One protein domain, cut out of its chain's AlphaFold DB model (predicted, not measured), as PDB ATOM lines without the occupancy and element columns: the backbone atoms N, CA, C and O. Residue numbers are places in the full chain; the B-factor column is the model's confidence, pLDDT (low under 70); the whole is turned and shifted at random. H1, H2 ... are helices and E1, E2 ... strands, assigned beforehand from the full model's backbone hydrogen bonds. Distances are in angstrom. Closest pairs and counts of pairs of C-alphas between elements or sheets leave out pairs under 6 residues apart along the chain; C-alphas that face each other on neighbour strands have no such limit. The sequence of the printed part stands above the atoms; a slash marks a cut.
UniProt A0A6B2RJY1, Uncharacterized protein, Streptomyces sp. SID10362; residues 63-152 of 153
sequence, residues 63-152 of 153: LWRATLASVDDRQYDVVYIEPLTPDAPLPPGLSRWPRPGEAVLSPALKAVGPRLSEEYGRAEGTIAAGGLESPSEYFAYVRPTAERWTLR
ATOM      1  N   LEU A  63     187.097 122.511 126.626       87.62
ATOM      2  CA  LEU A  63     186.492 123.611 125.883       87.62
ATOM      3  C   LEU A  63     186.917 124.933 126.506       87.62
ATOM      4  O   LEU A  63     186.867 125.102 127.726       87.62
ATOM      5  N   TRP A  64     187.286 125.877 125.648       86.81
ATOM      6  CA  TRP A  64     187.686 127.220 126.034       86.81
ATOM      7  C   TRP A  64     186.969 128.241 125.166       86.81
ATOM      8  O   TRP A  64     187.039 128.184 123.938       86.81
ATOM      9  N   ARG A  65     186.306 129.211 125.791       86.06
ATOM     10  CA  ARG A  65     185.693 130.334 125.082       86.06
ATOM     11  C   ARG A  65     185.915 131.619 125.860       86.06
ATOM     12  O   ARG A  65     185.298 131.822 126.902       86.06
ATOM     13  N   ALA A  66     186.765 132.486 125.325       86.88
ATOM     14  CA  ALA A  66     186.951 133.834 125.841       86.88
ATOM     15  C   ALA A  66     185.815 134.752 125.369       86.88
ATOM     16  O   ALA A  66     185.298 134.623 124.258       86.88
ATOM     17  N   THR A  67     185.385 135.661 126.229       83.56
ATOM     18  CA  THR A  67     184.337 136.644 125.962       83.56
ATOM     19  C   THR A  67     184.614 137.893 126.783       83.56
ATOM     20  O   THR A  67     185.082 137.813 127.915       83.56
ATOM     21  N   LEU A  68     184.282 139.045 126.213       83.69
ATOM     22  CA  LEU A  68     184.266 140.312 126.925       83.69
ATOM     23  C   LEU A  68     182.864 140.565 127.461       83.69
ATOM     24  O   LEU A  68     181.884 140.478 126.719       83.69
ATOM     25  N   ALA A  69     182.774 140.873 128.746       81.06
ATOM     26  CA  ALA A  69     181.540 141.302 129.379       81.06
ATOM     27  C   ALA A  69     181.694 142.717 129.933       81.06
ATOM     28  O   ALA A  69     182.808 143.193 130.151       81.06
ATOM     29  N   SER A  70     180.574 143.395 130.162       76.44
ATOM     30  CA  SER A  70     180.571 144.701 130.807       76.44
ATOM     31  C   SER A  70     179.416 144.833 131.792       76.44
ATOM     32  O   SER A  70     178.288 144.447 131.498       76.44
ATOM     33  N   VAL A  71     179.705 145.387 132.972       69.12
ATOM     34  CA  VAL A  71     178.693 145.775 133.970       69.12
ATOM     35  C   VAL A  71     179.108 147.111 134.560       69.12
ATOM     36  O   VAL A  71     180.269 147.269 134.941       69.12
ATOM     37  N   ASP A  72     178.164 148.048 134.646       64.69
ATOM     38  CA  ASP A  72     178.359 149.366 135.262       64.69
ATOM     39  C   ASP A  72     179.605 150.104 134.709       64.69
ATOM     40  O   ASP A  72     180.449 150.594 135.457       64.69
ATOM     41  N   ASP A  73     179.725 150.151 133.373       70.50
ATOM     42  CA  ASP A  73     180.785 150.850 132.613       70.50
ATOM     43  C   ASP A  73     182.213 150.290 132.781       70.50
ATOM     44  O   ASP A  73     183.212 150.914 132.418       70.50
ATOM     45  N   ARG A  74     182.328 149.068 133.310       74.12
ATOM     46  CA  ARG A  74     183.591 148.335 133.430       74.12
ATOM     47  C   ARG A  74     183.588 147.096 132.557       74.12
ATOM     48  O   ARG A  74     182.634 146.324 132.585       74.12
ATOM     49  N   GLN A  75     184.675 146.906 131.818       82.44
ATOM     50  CA  GLN A  75     184.907 145.724 130.997       82.44
ATOM     51  C   GLN A  75     185.619 144.639 131.810       82.44
ATOM     52  O   GLN A  75     186.549 144.925 132.568       82.44
ATOM     53  N   TYR A  76     185.176 143.401 131.625       84.31
ATOM     54  CA  TYR A  76     185.689 142.213 132.287       84.31
ATOM     55  C   TYR A  76     186.007 141.138 131.258       84.31
ATOM     56  O   TYR A  76     185.229 140.900 130.329       84.31
ATOM     57  N   ASP A  77     187.118 140.450 131.474       88.44
ATOM     58  CA  ASP A  77     187.483 139.274 130.701       88.44
ATOM     59  C   ASP A  77     186.848 138.034 131.345       88.44
ATOM     60  O   ASP A  77     187.064 137.727 132.522       88.44
ATOM     61  N   VAL A  78     186.034 137.316 130.574       88.94
ATOM     62  CA  VAL A  78     185.326 136.117 131.029       88.94
ATOM     63  C   VAL A  78     185.699 134.952 130.131       88.94
ATOM     64  O   VAL A  78     185.487 134.984 128.921       88.94
ATOM     65  N   VAL A  79     186.219 133.885 130.726       90.31
ATOM     66  CA  VAL A  79     186.540 132.654 130.008       90.31
ATOM     67  C   VAL A  79     185.631 131.540 130.491       90.31
ATOM     68  O   VAL A  79     185.676 131.131 131.651       90.31
ATOM     69  N   TYR A  80     184.836 131.013 129.567       89.88
ATOM     70  CA  TYR A  80     184.072 129.797 129.788       89.88
ATOM     71  C   TYR A  80     184.974 128.585 129.579       89.88
ATOM     72  O   TYR A  80     185.582 128.445 128.515       89.88
ATOM     73  N   ILE A  81     185.035 127.723 130.590       91.06
ATOM     74  CA  ILE A  81     185.857 126.514 130.601       91.06
ATOM     75  C   ILE A  81     184.993 125.290 130.899       91.06
ATOM     76  O   ILE A  81     184.130 125.340 131.771       91.06
ATOM     77  N   GLU A  82     185.237 124.187 130.197       90.69
ATOM     78  CA  GLU A  82     184.632 122.883 130.496       90.69
ATOM     79  C   GLU A  82     185.664 121.779 130.232       90.69
ATOM     80  O   GLU A  82     186.141 121.672 129.102       90.69
ATOM     81  N   PRO A  83     186.043 120.961 131.230       90.88
ATOM     82  CA  PRO A  83     186.927 119.828 130.993       90.88
ATOM     83  C   PRO A  83     186.188 118.751 130.183       90.88
ATOM     84  O   PRO A  83     185.088 118.342 130.550       90.88
ATOM     85  N   LEU A  84     186.792 118.278 129.091       86.88
ATOM     86  CA  LEU A  84     186.259 117.176 128.276       86.88
ATOM     87  C   LEU A  84     186.722 115.809 128.791       86.88
ATOM     88  O   LEU A  84     186.076 114.796 128.526       86.88
ATOM     89  N   THR A  85     187.825 115.779 129.543       84.81
ATOM     90  CA  THR A  85     188.387 114.570 130.146       84.81
ATOM     91  C   THR A  85     188.635 114.760 131.648       84.81
ATOM     92  O   THR A  85     188.839 115.889 132.102       84.81
ATOM     93  N   PRO A  86     188.641 113.676 132.451       83.31
ATOM     94  CA  PRO A  86     188.966 113.751 133.880       83.31
ATOM     95  C   PRO A  86     190.383 114.272 134.155       83.31
ATOM     96  O   PRO A  86     190.604 114.944 135.160       83.31
ATOM     97  N   ASP A  87     191.314 113.997 133.239       84.00
ATOM     98  CA  ASP A  87     192.730 114.364 133.342       84.00
ATOM     99  C   ASP A  87     193.047 115.715 132.677       84.00
ATOM    100  O   ASP A  87     194.210 116.035 132.421       84.00
ATOM    101  N   ALA A  88     192.022 116.517 132.356       86.56
ATOM    102  CA  ALA A  88     192.213 117.826 131.750       86.56
ATOM    103  C   ALA A  88     193.088 118.720 132.655       86.56
ATOM    104  O   ALA A  88     192.772 118.892 133.843       86.56
ATOM    105  N   PRO A  89     194.169 119.317 132.120       87.00
ATOM    106  CA  PRO A  89     195.077 120.134 132.912       87.00
ATOM    107  C   PRO A  89     194.355 121.362 133.470       87.00
ATOM    108  O   PRO A  89     193.509 121.956 132.803       87.00
ATOM    109  N   LEU A  90     194.697 121.756 134.699       87.94
ATOM    110  CA  LEU A  90     194.096 122.928 135.330       87.94
ATOM    111  C   LEU A  90     194.497 124.213 134.591       87.94
ATOM    112  O   LEU A  90     195.688 124.426 134.349       87.94
ATOM    113  N   PRO A  91     193.534 125.107 134.302       87.62
ATOM    114  CA  PRO A  91     193.839 126.447 133.834       87.62
ATOM    115  C   PRO A  91     194.748 127.204 134.816       87.62
ATOM    116  O   PRO A  91     194.644 127.005 136.035       87.62
ATOM    117  N   PRO A  92     195.608 128.110 134.318       86.50
ATOM    118  CA  PRO A  92     196.489 128.912 135.158       86.50
ATOM    119  C   PRO A  92     195.748 129.616 136.301       86.50
ATOM    120  O   PRO A  92     194.705 130.238 136.117       86.50
ATOM    121  N   GLY A  93     196.302 129.531 137.510       87.69
ATOM    122  CA  GLY A  93     195.745 130.186 138.695       87.69
ATOM    123  C   GLY A  93     194.551 129.477 139.342       87.69
ATOM    124  O   GLY A  93     194.057 129.974 140.358       87.69
ATOM    125  N   LEU A  94     194.114 128.323 138.824       90.06
ATOM    126  CA  LEU A  94     193.116 127.471 139.468       90.06
ATOM    127  C   LEU A  94     193.772 126.382 140.324       90.06
ATOM    128  O   LEU A  94     194.675 125.679 139.883       90.06
ATOM    129  N   SER A  95     193.282 126.211 141.554       88.81
ATOM    130  CA  SER A  95     193.690 125.115 142.450       88.81
ATOM    131  C   SER A  95     192.871 123.838 142.253       88.81
ATOM    132  O   SER A  95     193.291 122.760 142.663       88.81
ATOM    133  N   ARG A  96     191.686 123.960 141.649       90.56
ATOM    134  CA  ARG A  96     190.795 122.862 141.271       90.56
ATOM    135  C   ARG A  96     189.907 123.296 140.111       90.56
ATOM    136  O   ARG A  96     189.679 124.492 139.923       90.56
ATOM    137  N   TRP A  97     189.321 122.328 139.416       91.81
ATOM    138  CA  TRP A  97     188.259 122.606 138.457       91.81
ATOM    139  C   TRP A  97     186.988 123.094 139.183       91.81
ATOM    140  O   TRP A  97     186.548 122.433 140.133       91.81
ATOM    141  N   PRO A  98     186.383 124.226 138.774       91.38
ATOM    142  CA  PRO A  98     185.064 124.623 139.263       91.38
ATOM    143  C   PRO A  98     184.006 123.574 138.899       91.38
ATOM    144  O   PRO A  98     184.128 122.854 137.899       91.38
ATOM    145  N   ARG A  99     182.958 123.453 139.718       91.38
ATOM    146  CA  ARG A  99     181.795 122.615 139.378       91.38
ATOM    147  C   ARG A  99     180.907 123.310 138.339       91.38
ATOM    148  O   ARG A  99     180.996 124.527 138.193       91.38
ATOM    149  N   PRO A 100     180.041 122.577 137.619       90.69
ATOM    150  CA  PRO A 100     179.062 123.209 136.739       90.69
ATOM    151  C   PRO A 100     178.205 124.228 137.507       90.69
ATOM    152  O   PRO A 100     177.653 123.909 138.559       90.69
ATOM    153  N   GLY A 101     178.114 125.452 136.989       88.62
ATOM    154  CA  GLY A 101     177.452 126.597 137.619       88.62
ATOM    155  C   GLY A 101     178.316 127.396 138.606       88.62
ATOM    156  O   GLY A 101     177.831 128.394 139.142       88.62
ATOM    157  N   GLU A 102     179.564 126.988 138.859       91.38
ATOM    158  CA  GLU A 102     180.526 127.743 139.669       91.38
ATOM    159  C   GLU A 102     181.404 128.649 138.788       91.38
ATOM    160  O   GLU A 102     181.740 128.331 137.641       91.38
ATOM    161  N   ALA A 103     181.821 129.771 139.368       91.19
ATOM    162  CA  ALA A 103     182.777 130.697 138.782       91.19
ATOM    163  C   ALA A 103     183.932 130.962 139.752       91.19
ATOM    164  O   ALA A 103     183.734 131.060 140.962       91.19
ATOM    165  N   VAL A 104     185.139 131.118 139.223       92.06
ATOM    166  CA  VAL A 104     186.335 131.498 139.981       92.06
ATOM    167  C   VAL A 104     186.743 132.890 139.522       92.06
ATOM    168  O   VAL A 104     186.966 133.115 138.335       92.06
ATOM    169  N   LEU A 105     186.814 133.835 140.455       91.12
ATOM    170  CA  LEU A 105     186.979 135.258 140.145       91.12
ATOM    171  C   LEU A 105     188.364 135.764 140.555       91.12
ATOM    172  O   LEU A 105     188.948 135.278 141.530       91.12
ATOM    173  N   SER A 106     188.878 136.775 139.857       90.88
ATOM    174  CA  SER A 106     190.084 137.483 140.280       90.88
ATOM    175  C   SER A 106     189.855 138.235 141.605       90.88
ATOM    176  O   SER A 106     188.716 138.599 141.929       90.88
ATOM    177  N   PRO A 107     190.916 138.507 142.389       89.75
ATOM    178  CA  PRO A 107     190.803 139.292 143.618       89.75
ATOM    179  C   PRO A 107     190.155 140.666 143.390       89.75
ATOM    180  O   PRO A 107     189.282 141.071 144.157       89.75
ATOM    181  N   ALA A 108     190.540 141.354 142.310       87.38
ATOM    182  CA  ALA A 108     189.996 142.663 141.959       87.38
ATOM    183  C   ALA A 108     188.506 142.588 141.592       87.38
ATOM    184  O   ALA A 108     187.736 143.454 142.001       87.38
ATOM    185  N   LEU A 109     188.080 141.537 140.883       85.38
ATOM    186  CA  LEU A 109     186.679 141.349 140.509       85.38
ATOM    187  C   LEU A 109     185.799 140.985 141.710       85.38
ATOM    188  O   LEU A 109     184.692 141.503 141.835       85.38
ATOM    189  N   LYS A 110     186.306 140.179 142.652       85.00
ATOM    190  CA  LYS A 110     185.600 139.907 143.917       85.00
ATOM    191  C   LYS A 110     185.321 141.166 144.728       85.00
ATOM    192  O   LYS A 110     184.279 141.248 145.373       85.00
ATOM    193  N   ALA A 111     186.230 142.137 144.690       84.81
ATOM    194  CA  ALA A 111     186.077 143.394 145.415       84.81
ATOM    195  C   ALA A 111     184.957 144.294 144.854       84.81
ATOM    196  O   ALA A 111     184.511 145.199 145.554       84.81
ATOM    197  N   VAL A 112     184.481 144.049 143.624       79.56
ATOM    198  CA  VAL A 112     183.384 144.816 142.997       79.56
ATOM    199  C   VAL A 112     182.018 144.460 143.597       79.56
ATOM    200  O   VAL A 112     181.119 145.297 143.611       79.56
ATOM    201  N   GLY A 113     181.868 143.255 144.156       71.38
ATOM    202  CA  GLY A 113     180.693 142.863 144.933       71.38
ATOM    203  C   GLY A 113     179.863 141.715 144.336       71.38
ATOM    204  O   GLY A 113     180.170 141.182 143.269       71.38
ATOM    205  N   PRO A 114     178.797 141.299 145.042       66.00
ATOM    206  CA  PRO A 114     178.096 140.031 144.808       66.00
ATOM    207  C   PRO A 114     177.288 139.967 143.504       66.00
ATOM    208  O   PRO A 114     177.026 138.870 143.021       66.00
ATOM    209  N   ARG A 115     176.954 141.108 142.885       71.94
ATOM    210  CA  ARG A 115     176.169 141.179 141.636       71.94
ATOM    211  C   ARG A 115     176.782 140.349 140.497       71.94
ATOM    212  O   ARG A 115     176.071 139.678 139.760       71.94
ATOM    213  N   LEU A 116     178.112 140.313 140.417       70.50
ATOM    214  CA  LEU A 116     178.860 139.501 139.446       70.50
ATOM    215  C   LEU A 116     178.757 137.988 139.704       70.50
ATOM    216  O   LEU A 116     178.843 137.188 138.775       70.50
ATOM    217  N   SER A 117     178.552 137.591 140.962       67.25
ATOM    218  CA  SER A 117     178.349 136.185 141.339       67.25
ATOM    219  C   SER A 117     176.961 135.686 140.925       67.25
ATOM    220  O   SER A 117     176.765 134.507 140.671       67.25
ATOM    221  N   GLU A 118     175.971 136.566 140.824       69.25
ATOM    222  CA  GLU A 118     174.656 136.184 140.296       69.25
ATOM    223  C   GLU A 118     174.712 136.017 138.770       69.25
ATOM    224  O   GLU A 118     174.139 135.078 138.209       69.25
ATOM    225  N   GLU A 119     175.475 136.876 138.090       76.56
ATOM    226  CA  GLU A 119     175.607 136.835 136.637       76.56
ATOM    227  C   GLU A 119     176.353 135.587 136.154       76.56
ATOM    228  O   GLU A 119     175.843 134.864 135.295       76.56
ATOM    229  N   TYR A 120     177.518 135.276 136.726       76.56
ATOM    230  CA  TYR A 120     178.373 134.183 136.243       76.56
ATOM    231  C   TYR A 120     178.177 132.851 136.966       76.56
ATOM    232  O   TYR A 120     178.770 131.845 136.579       76.56
ATOM    233  N   GLY A 121     177.284 132.811 137.951       80.38
ATOM    234  CA  GLY A 121     177.102 131.655 138.817       80.38
ATOM    235  C   GLY A 121     177.958 131.751 140.076       80.38
ATOM    236  O   GLY A 121     178.695 132.711 140.300       80.38
ATOM    237  N   ARG A 122     177.837 130.746 140.939       85.75
ATOM    238  CA  ARG A 122     178.313 130.830 142.321       85.75
ATOM    239  C   ARG A 122     179.823 131.078 142.366       85.75
ATOM    240  O   ARG A 122     180.602 130.222 141.948       85.75
ATOM    241  N   ALA A 123     180.226 132.232 142.896       84.88
ATOM    242  CA  ALA A 123     181.629 132.607 143.013       84.88
ATOM    243  C   ALA A 123     182.334 131.765 144.088       84.88
ATOM    244  O   ALA A 123     182.241 132.041 145.284       84.88
ATOM    245  N   GLU A 124     183.060 130.743 143.652       85.75
ATOM    246  CA  GLU A 124     183.738 129.765 144.494       85.75
ATOM    247  C   GLU A 124     185.238 129.767 144.196       85.75
ATOM    248  O   GLU A 124     185.697 129.309 143.156       85.75
ATOM    249  N   GLY A 125     186.032 130.259 145.147       87.00
ATOM    250  CA  GLY A 125     187.486 130.370 144.994       87.00
ATOM    251  C   GLY A 125     187.953 131.662 144.321       87.00
ATOM    252  O   GLY A 125     187.150 132.490 143.890       87.00
ATOM    253  N   THR A 126     189.266 131.874 144.320       91.38
ATOM    254  CA  THR A 126     189.921 133.085 143.808       91.38
ATOM    255  C   THR A 126     191.054 132.678 142.878       91.38
ATOM    256  O   THR A 126     191.815 131.774 143.222       91.38
ATOM    257  N   ILE A 127     191.180 133.349 141.734       90.69
ATOM    258  CA  ILE A 127     192.276 133.105 140.790       90.69
ATOM    259  C   ILE A 127     193.592 133.552 141.436       90.69
ATOM    260  O   ILE A 127     193.713 134.689 141.900       90.69
ATOM    261  N   ALA A 128     194.572 132.650 141.495       88.44
ATOM    262  CA  ALA A 128     195.897 132.961 142.020       88.44
ATOM    263  C   ALA A 128     196.689 133.859 141.055       88.44
ATOM    264  O   ALA A 128     196.452 133.855 139.849       88.44
ATOM    265  N   ALA A 129     197.685 134.583 141.574       85.44
ATOM    266  CA  ALA A 129     198.456 135.569 140.809       85.44
ATOM    267  C   ALA A 129     199.111 135.013 139.527       85.44
ATOM    268  O   ALA A 129     199.260 135.748 138.560       85.44
ATOM    269  N   GLY A 130     199.464 133.723 139.496       80.00
ATOM    270  CA  GLY A 130     200.025 133.070 138.306       80.00
ATOM    271  C   GLY A 130     199.043 132.900 137.138       80.00
ATOM    272  O   GLY A 130     199.482 132.605 136.035       80.00
ATOM    273  N   GLY A 131     197.736 133.080 137.362       82.00
ATOM    274  CA  GLY A 131     196.704 133.071 136.317       82.00
ATOM    275  C   GLY A 131     196.255 134.462 135.862       82.00
ATOM    276  O   GLY A 131     195.291 134.557 135.107       82.00
ATOM    277  N   LEU A 132     196.910 135.524 136.341       83.31
ATOM    278  CA  LEU A 132     196.564 136.917 136.057       83.31
ATOM    279  C   LEU A 132     197.742 137.640 135.387       83.31
ATOM    280  O   LEU A 132     198.906 137.432 135.727       83.31
ATOM    281  N   GLU A 133     197.437 138.540 134.461       79.81
ATOM    282  CA  GLU A 133     198.392 139.454 133.825       79.81
ATOM    283  C   GLU A 133     198.741 140.606 134.765       79.81
ATOM    284  O   GLU A 133     199.875 141.092 134.775       79.81
ATOM    285  N   SER A 134     197.772 141.019 135.585       80.06
ATOM    286  CA  SER A 134     197.937 142.036 136.618       80.06
ATOM    287  C   SER A 134     197.153 141.666 137.881       80.06
ATOM    288  O   SER A 134     196.030 141.172 137.782       80.06
ATOM    289  N   PRO A 135     197.656 141.985 139.089       79.94
ATOM    290  CA  PRO A 135     196.874 141.866 140.324       79.94
ATOM    291  C   PRO A 135     195.555 142.658 140.307       79.94
ATOM    292  O   PRO A 135     194.631 142.327 141.047       79.94
ATOM    293  N   SER A 136     195.474 143.708 139.481       82.25
ATOM    294  CA  SER A 136     194.305 144.587 139.340       82.25
ATOM    295  C   SER A 136     193.367 144.198 138.192       82.25
ATOM    296  O   SER A 136     192.482 144.973 137.843       82.25
ATOM    297  N   GLU A 137     193.598 143.054 137.548       83.38
ATOM    298  CA  GLU A 137     192.828 142.602 136.391       83.38
ATOM    299  C   GLU A 137     191.437 142.106 136.800       83.38
ATOM    300  O   GLU A 137     191.284 141.353 137.770       83.38
ATOM    301  N   TYR A 138     190.416 142.497 136.041       88.38
ATOM    302  CA  TYR A 138     189.060 142.002 136.227       88.38
ATOM    303  C   TYR A 138     188.813 140.774 135.351       88.38
ATOM    304  O   TYR A 138     188.492 140.900 134.170       88.38
ATOM    305  N   PHE A 139     188.962 139.590 135.947       88.69
ATOM    306  CA  PHE A 139     188.973 138.327 135.215       88.69
ATOM    307  C   PHE A 139     188.143 137.246 135.909       88.69
ATOM    308  O   PHE A 139     188.141 137.156 137.143       88.69
ATOM    309  N   ALA A 140     187.463 136.411 135.124       90.75
ATOM    310  CA  ALA A 140     186.653 135.303 135.618       90.75
ATOM    311  C   ALA A 140     186.802 134.033 134.771       90.75
ATOM    312  O   ALA A 140     186.651 134.063 133.550       90.75
ATOM    313  N   TYR A 141     186.986 132.898 135.448       91.81
ATOM    314  CA  TYR A 141     186.741 131.574 134.883       91.81
ATOM    315  C   TYR A 141     185.336 131.117 135.242       91.81
ATOM    316  O   TYR A 141     184.969 131.101 136.417       91.81
ATOM    317  N   VAL A 142     184.561 130.703 134.248       91.44
ATOM    318  CA  VAL A 142     183.173 130.276 134.434       91.44
ATOM    319  C   VAL A 142     183.013 128.872 133.895       91.44
ATOM    320  O   VAL A 142     183.281 128.629 132.720       91.44
ATOM    321  N   ARG A 143     182.524 127.953 134.727       91.62
ATOM    322  CA  ARG A 143     182.051 126.661 134.239       91.62
ATOM    323  C   ARG A 143     180.532 126.692 134.182       91.62
ATOM    324  O   ARG A 143     179.880 126.568 135.216       91.62
ATOM    325  N   PRO A 144     179.933 126.921 133.010       85.38
ATOM    326  CA  PRO A 144     178.488 127.048 132.904       85.38
ATOM    327  C   PRO A 144     177.803 125.687 133.095       85.38
ATOM    328  O   PRO A 144     178.379 124.626 132.871       85.38
ATOM    329  N   THR A 145     176.536 125.712 133.490       82.25
ATOM    330  CA  THR A 145     175.668 124.531 133.451       82.25
ATOM    331  C   THR A 145     175.318 124.179 132.002       82.25
ATOM    332  O   THR A 145     175.263 125.069 131.150       82.25
ATOM    333  N   ALA A 146     175.017 122.907 131.722       67.00
ATOM    334  CA  ALA A 146     174.662 122.436 130.375       67.00
ATOM    335  C   ALA A 146     173.536 123.267 129.719       67.00
ATOM    336  O   ALA A 146     173.612 123.597 128.539       67.00
ATOM    337  N   GLU A 147     172.548 123.693 130.509       59.25
ATOM    338  CA  GLU A 147     171.429 124.547 130.076       59.25
ATOM    339  C   GLU A 147     171.859 125.968 129.678       59.25
ATOM    340  O   GLU A 147     171.263 126.600 128.809       59.25
ATOM    341  N   ARG A 148     172.921 126.489 130.299       61.88
ATOM    342  CA  ARG A 148     173.421 127.852 130.075       61.88
ATOM    343  C   ARG A 148     174.405 127.919 128.904       61.88
ATOM    344  O   ARG A 148     174.640 129.002 128.370       61.88
ATOM    345  N   TRP A 149     174.953 126.776 128.480       57.28
ATOM    346  CA  TRP A 149     175.833 126.677 127.312       57.28
ATOM    347  C   TRP A 149     175.072 126.865 125.994       57.28
ATOM    348  O   TRP A 149     175.608 127.441 125.049       57.28
ATOM    349  N   THR A 150     173.821 126.401 125.925       53.09
ATOM    350  CA  THR A 150     172.986 126.416 124.713       53.09
ATOM    351  C   THR A 150     172.281 127.747 124.452       53.09
ATOM    352  O   THR A 150     171.993 128.041 123.298       53.09
ATOM    353  N   LEU A 151     172.043 128.570 125.479       50.94
ATOM    354  CA  LEU A 151     171.269 129.819 125.370       50.94
ATOM    355  C   LEU A 151     172.039 131.025 124.793       50.94
ATOM    356  O   LEU A 151     171.423 132.041 124.491       50.94
ATOM    357  N   ARG A 152     173.367 130.942 124.636       50.22
ATOM    358  CA  ARG A 152     174.199 131.993 124.005       50.22
ATOM    359  C   ARG A 152     174.852 131.516 122.698       50.22
ATOM    360  O   ARG A 152     175.997 131.878 122.430       50.22
TER     361      ARG A 152
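Overview. This is residues 63 to 152 of the 153 residues of an uncharacterized protein of Streptomyces sp. SID10362 (UniProt A0A6B2RJY1). A strongly twisted sheet of five strands curls round one short helix, H2. The long hairpin of E1 and E2 makes one side of the sheet and the shorter strands E5, E3 and E4 make the other, while H3 lies off the sheet near the last printed residue. The printed part has 90 residues with three named helices and five named strands, in the order E1, E2, E3, H1, H2, E4, E5, H3. The sheet's order is E1, E2, E5, E3, E4, mixed, and the class is mixed, helices and strands. The whole is compact, with a radius of gyration of the C-alphas of 12.3 A and spans of 35 by 31 by 19 A.

Along the chain. Find C-alpha 63 at (186.492, 123.611, 125.883); from there E1, residues 63 to 71, runs 24.8 A. Next comes E2, residues 74 to 83, 28.8 A long, ending at C-alpha 83 at (186.927, 119.828, 130.993). Read on to E3, residues 102 to 105, then H1, residues 107 to 110, and H2, residues 115 to 120, 9.1 A long. E4, residues 122 to 126, runs 11.9 A, and E5, residues 139 to 142, runs 10.0 A. H3, residues 146 to 150, ends at C-alpha 150 at (172.986, 126.416, 124.713).

Arrangement. Start at edge strand E1, antiparallel to E2 in a hairpin, where N 65 and O 80 are 2.9 A apart. E2 and E5 are parallel, at 34 degrees, with N 140 and O 77 at 2.9 A. E5 and E3 are antiparallel, with N 104 and O 141 at 2.8 A. E3 and edge strand E4 are parallel, with N 124 and O 103 at 2.8 A. E3, H1, H2 and E4 form a strand-helix-strand unit, two parallel neighbour strands with helices between, and its crossover is right-handed. H2 is on the sheet, and its closest C-alphas to E3 are those of Tyr 120 and Ala 103, 6.2 A apart. H1 is on the sheet too, at a height of 6.6 A over it; its closest C-alphas to E5 are those of Leu 109 and Phe 139, 6.5 A apart. H3 is not on the sheet and is apart from H1 and H2. In H2 every O i to N i+4 pair is within hydrogen-bond range; H3 has 0 of 1, with 1 of 2 O i to N i+3 pairs within range, and H1 is too short for an O i to N i+4 pair.

Size, cuts and confidence. The two C-alphas farthest apart are those of Asp 73 and Asp 87, 38.4 A. The printed part has no cut. Look for its long links at residues 84 to 101, between E2 and E3, and residues 127 to 138, between E4 and E5. The mean pLDDT of the printed part is 82.4, and it is under 70 at residues 71 to 72, 114, 117 to 118 and 146 to 152.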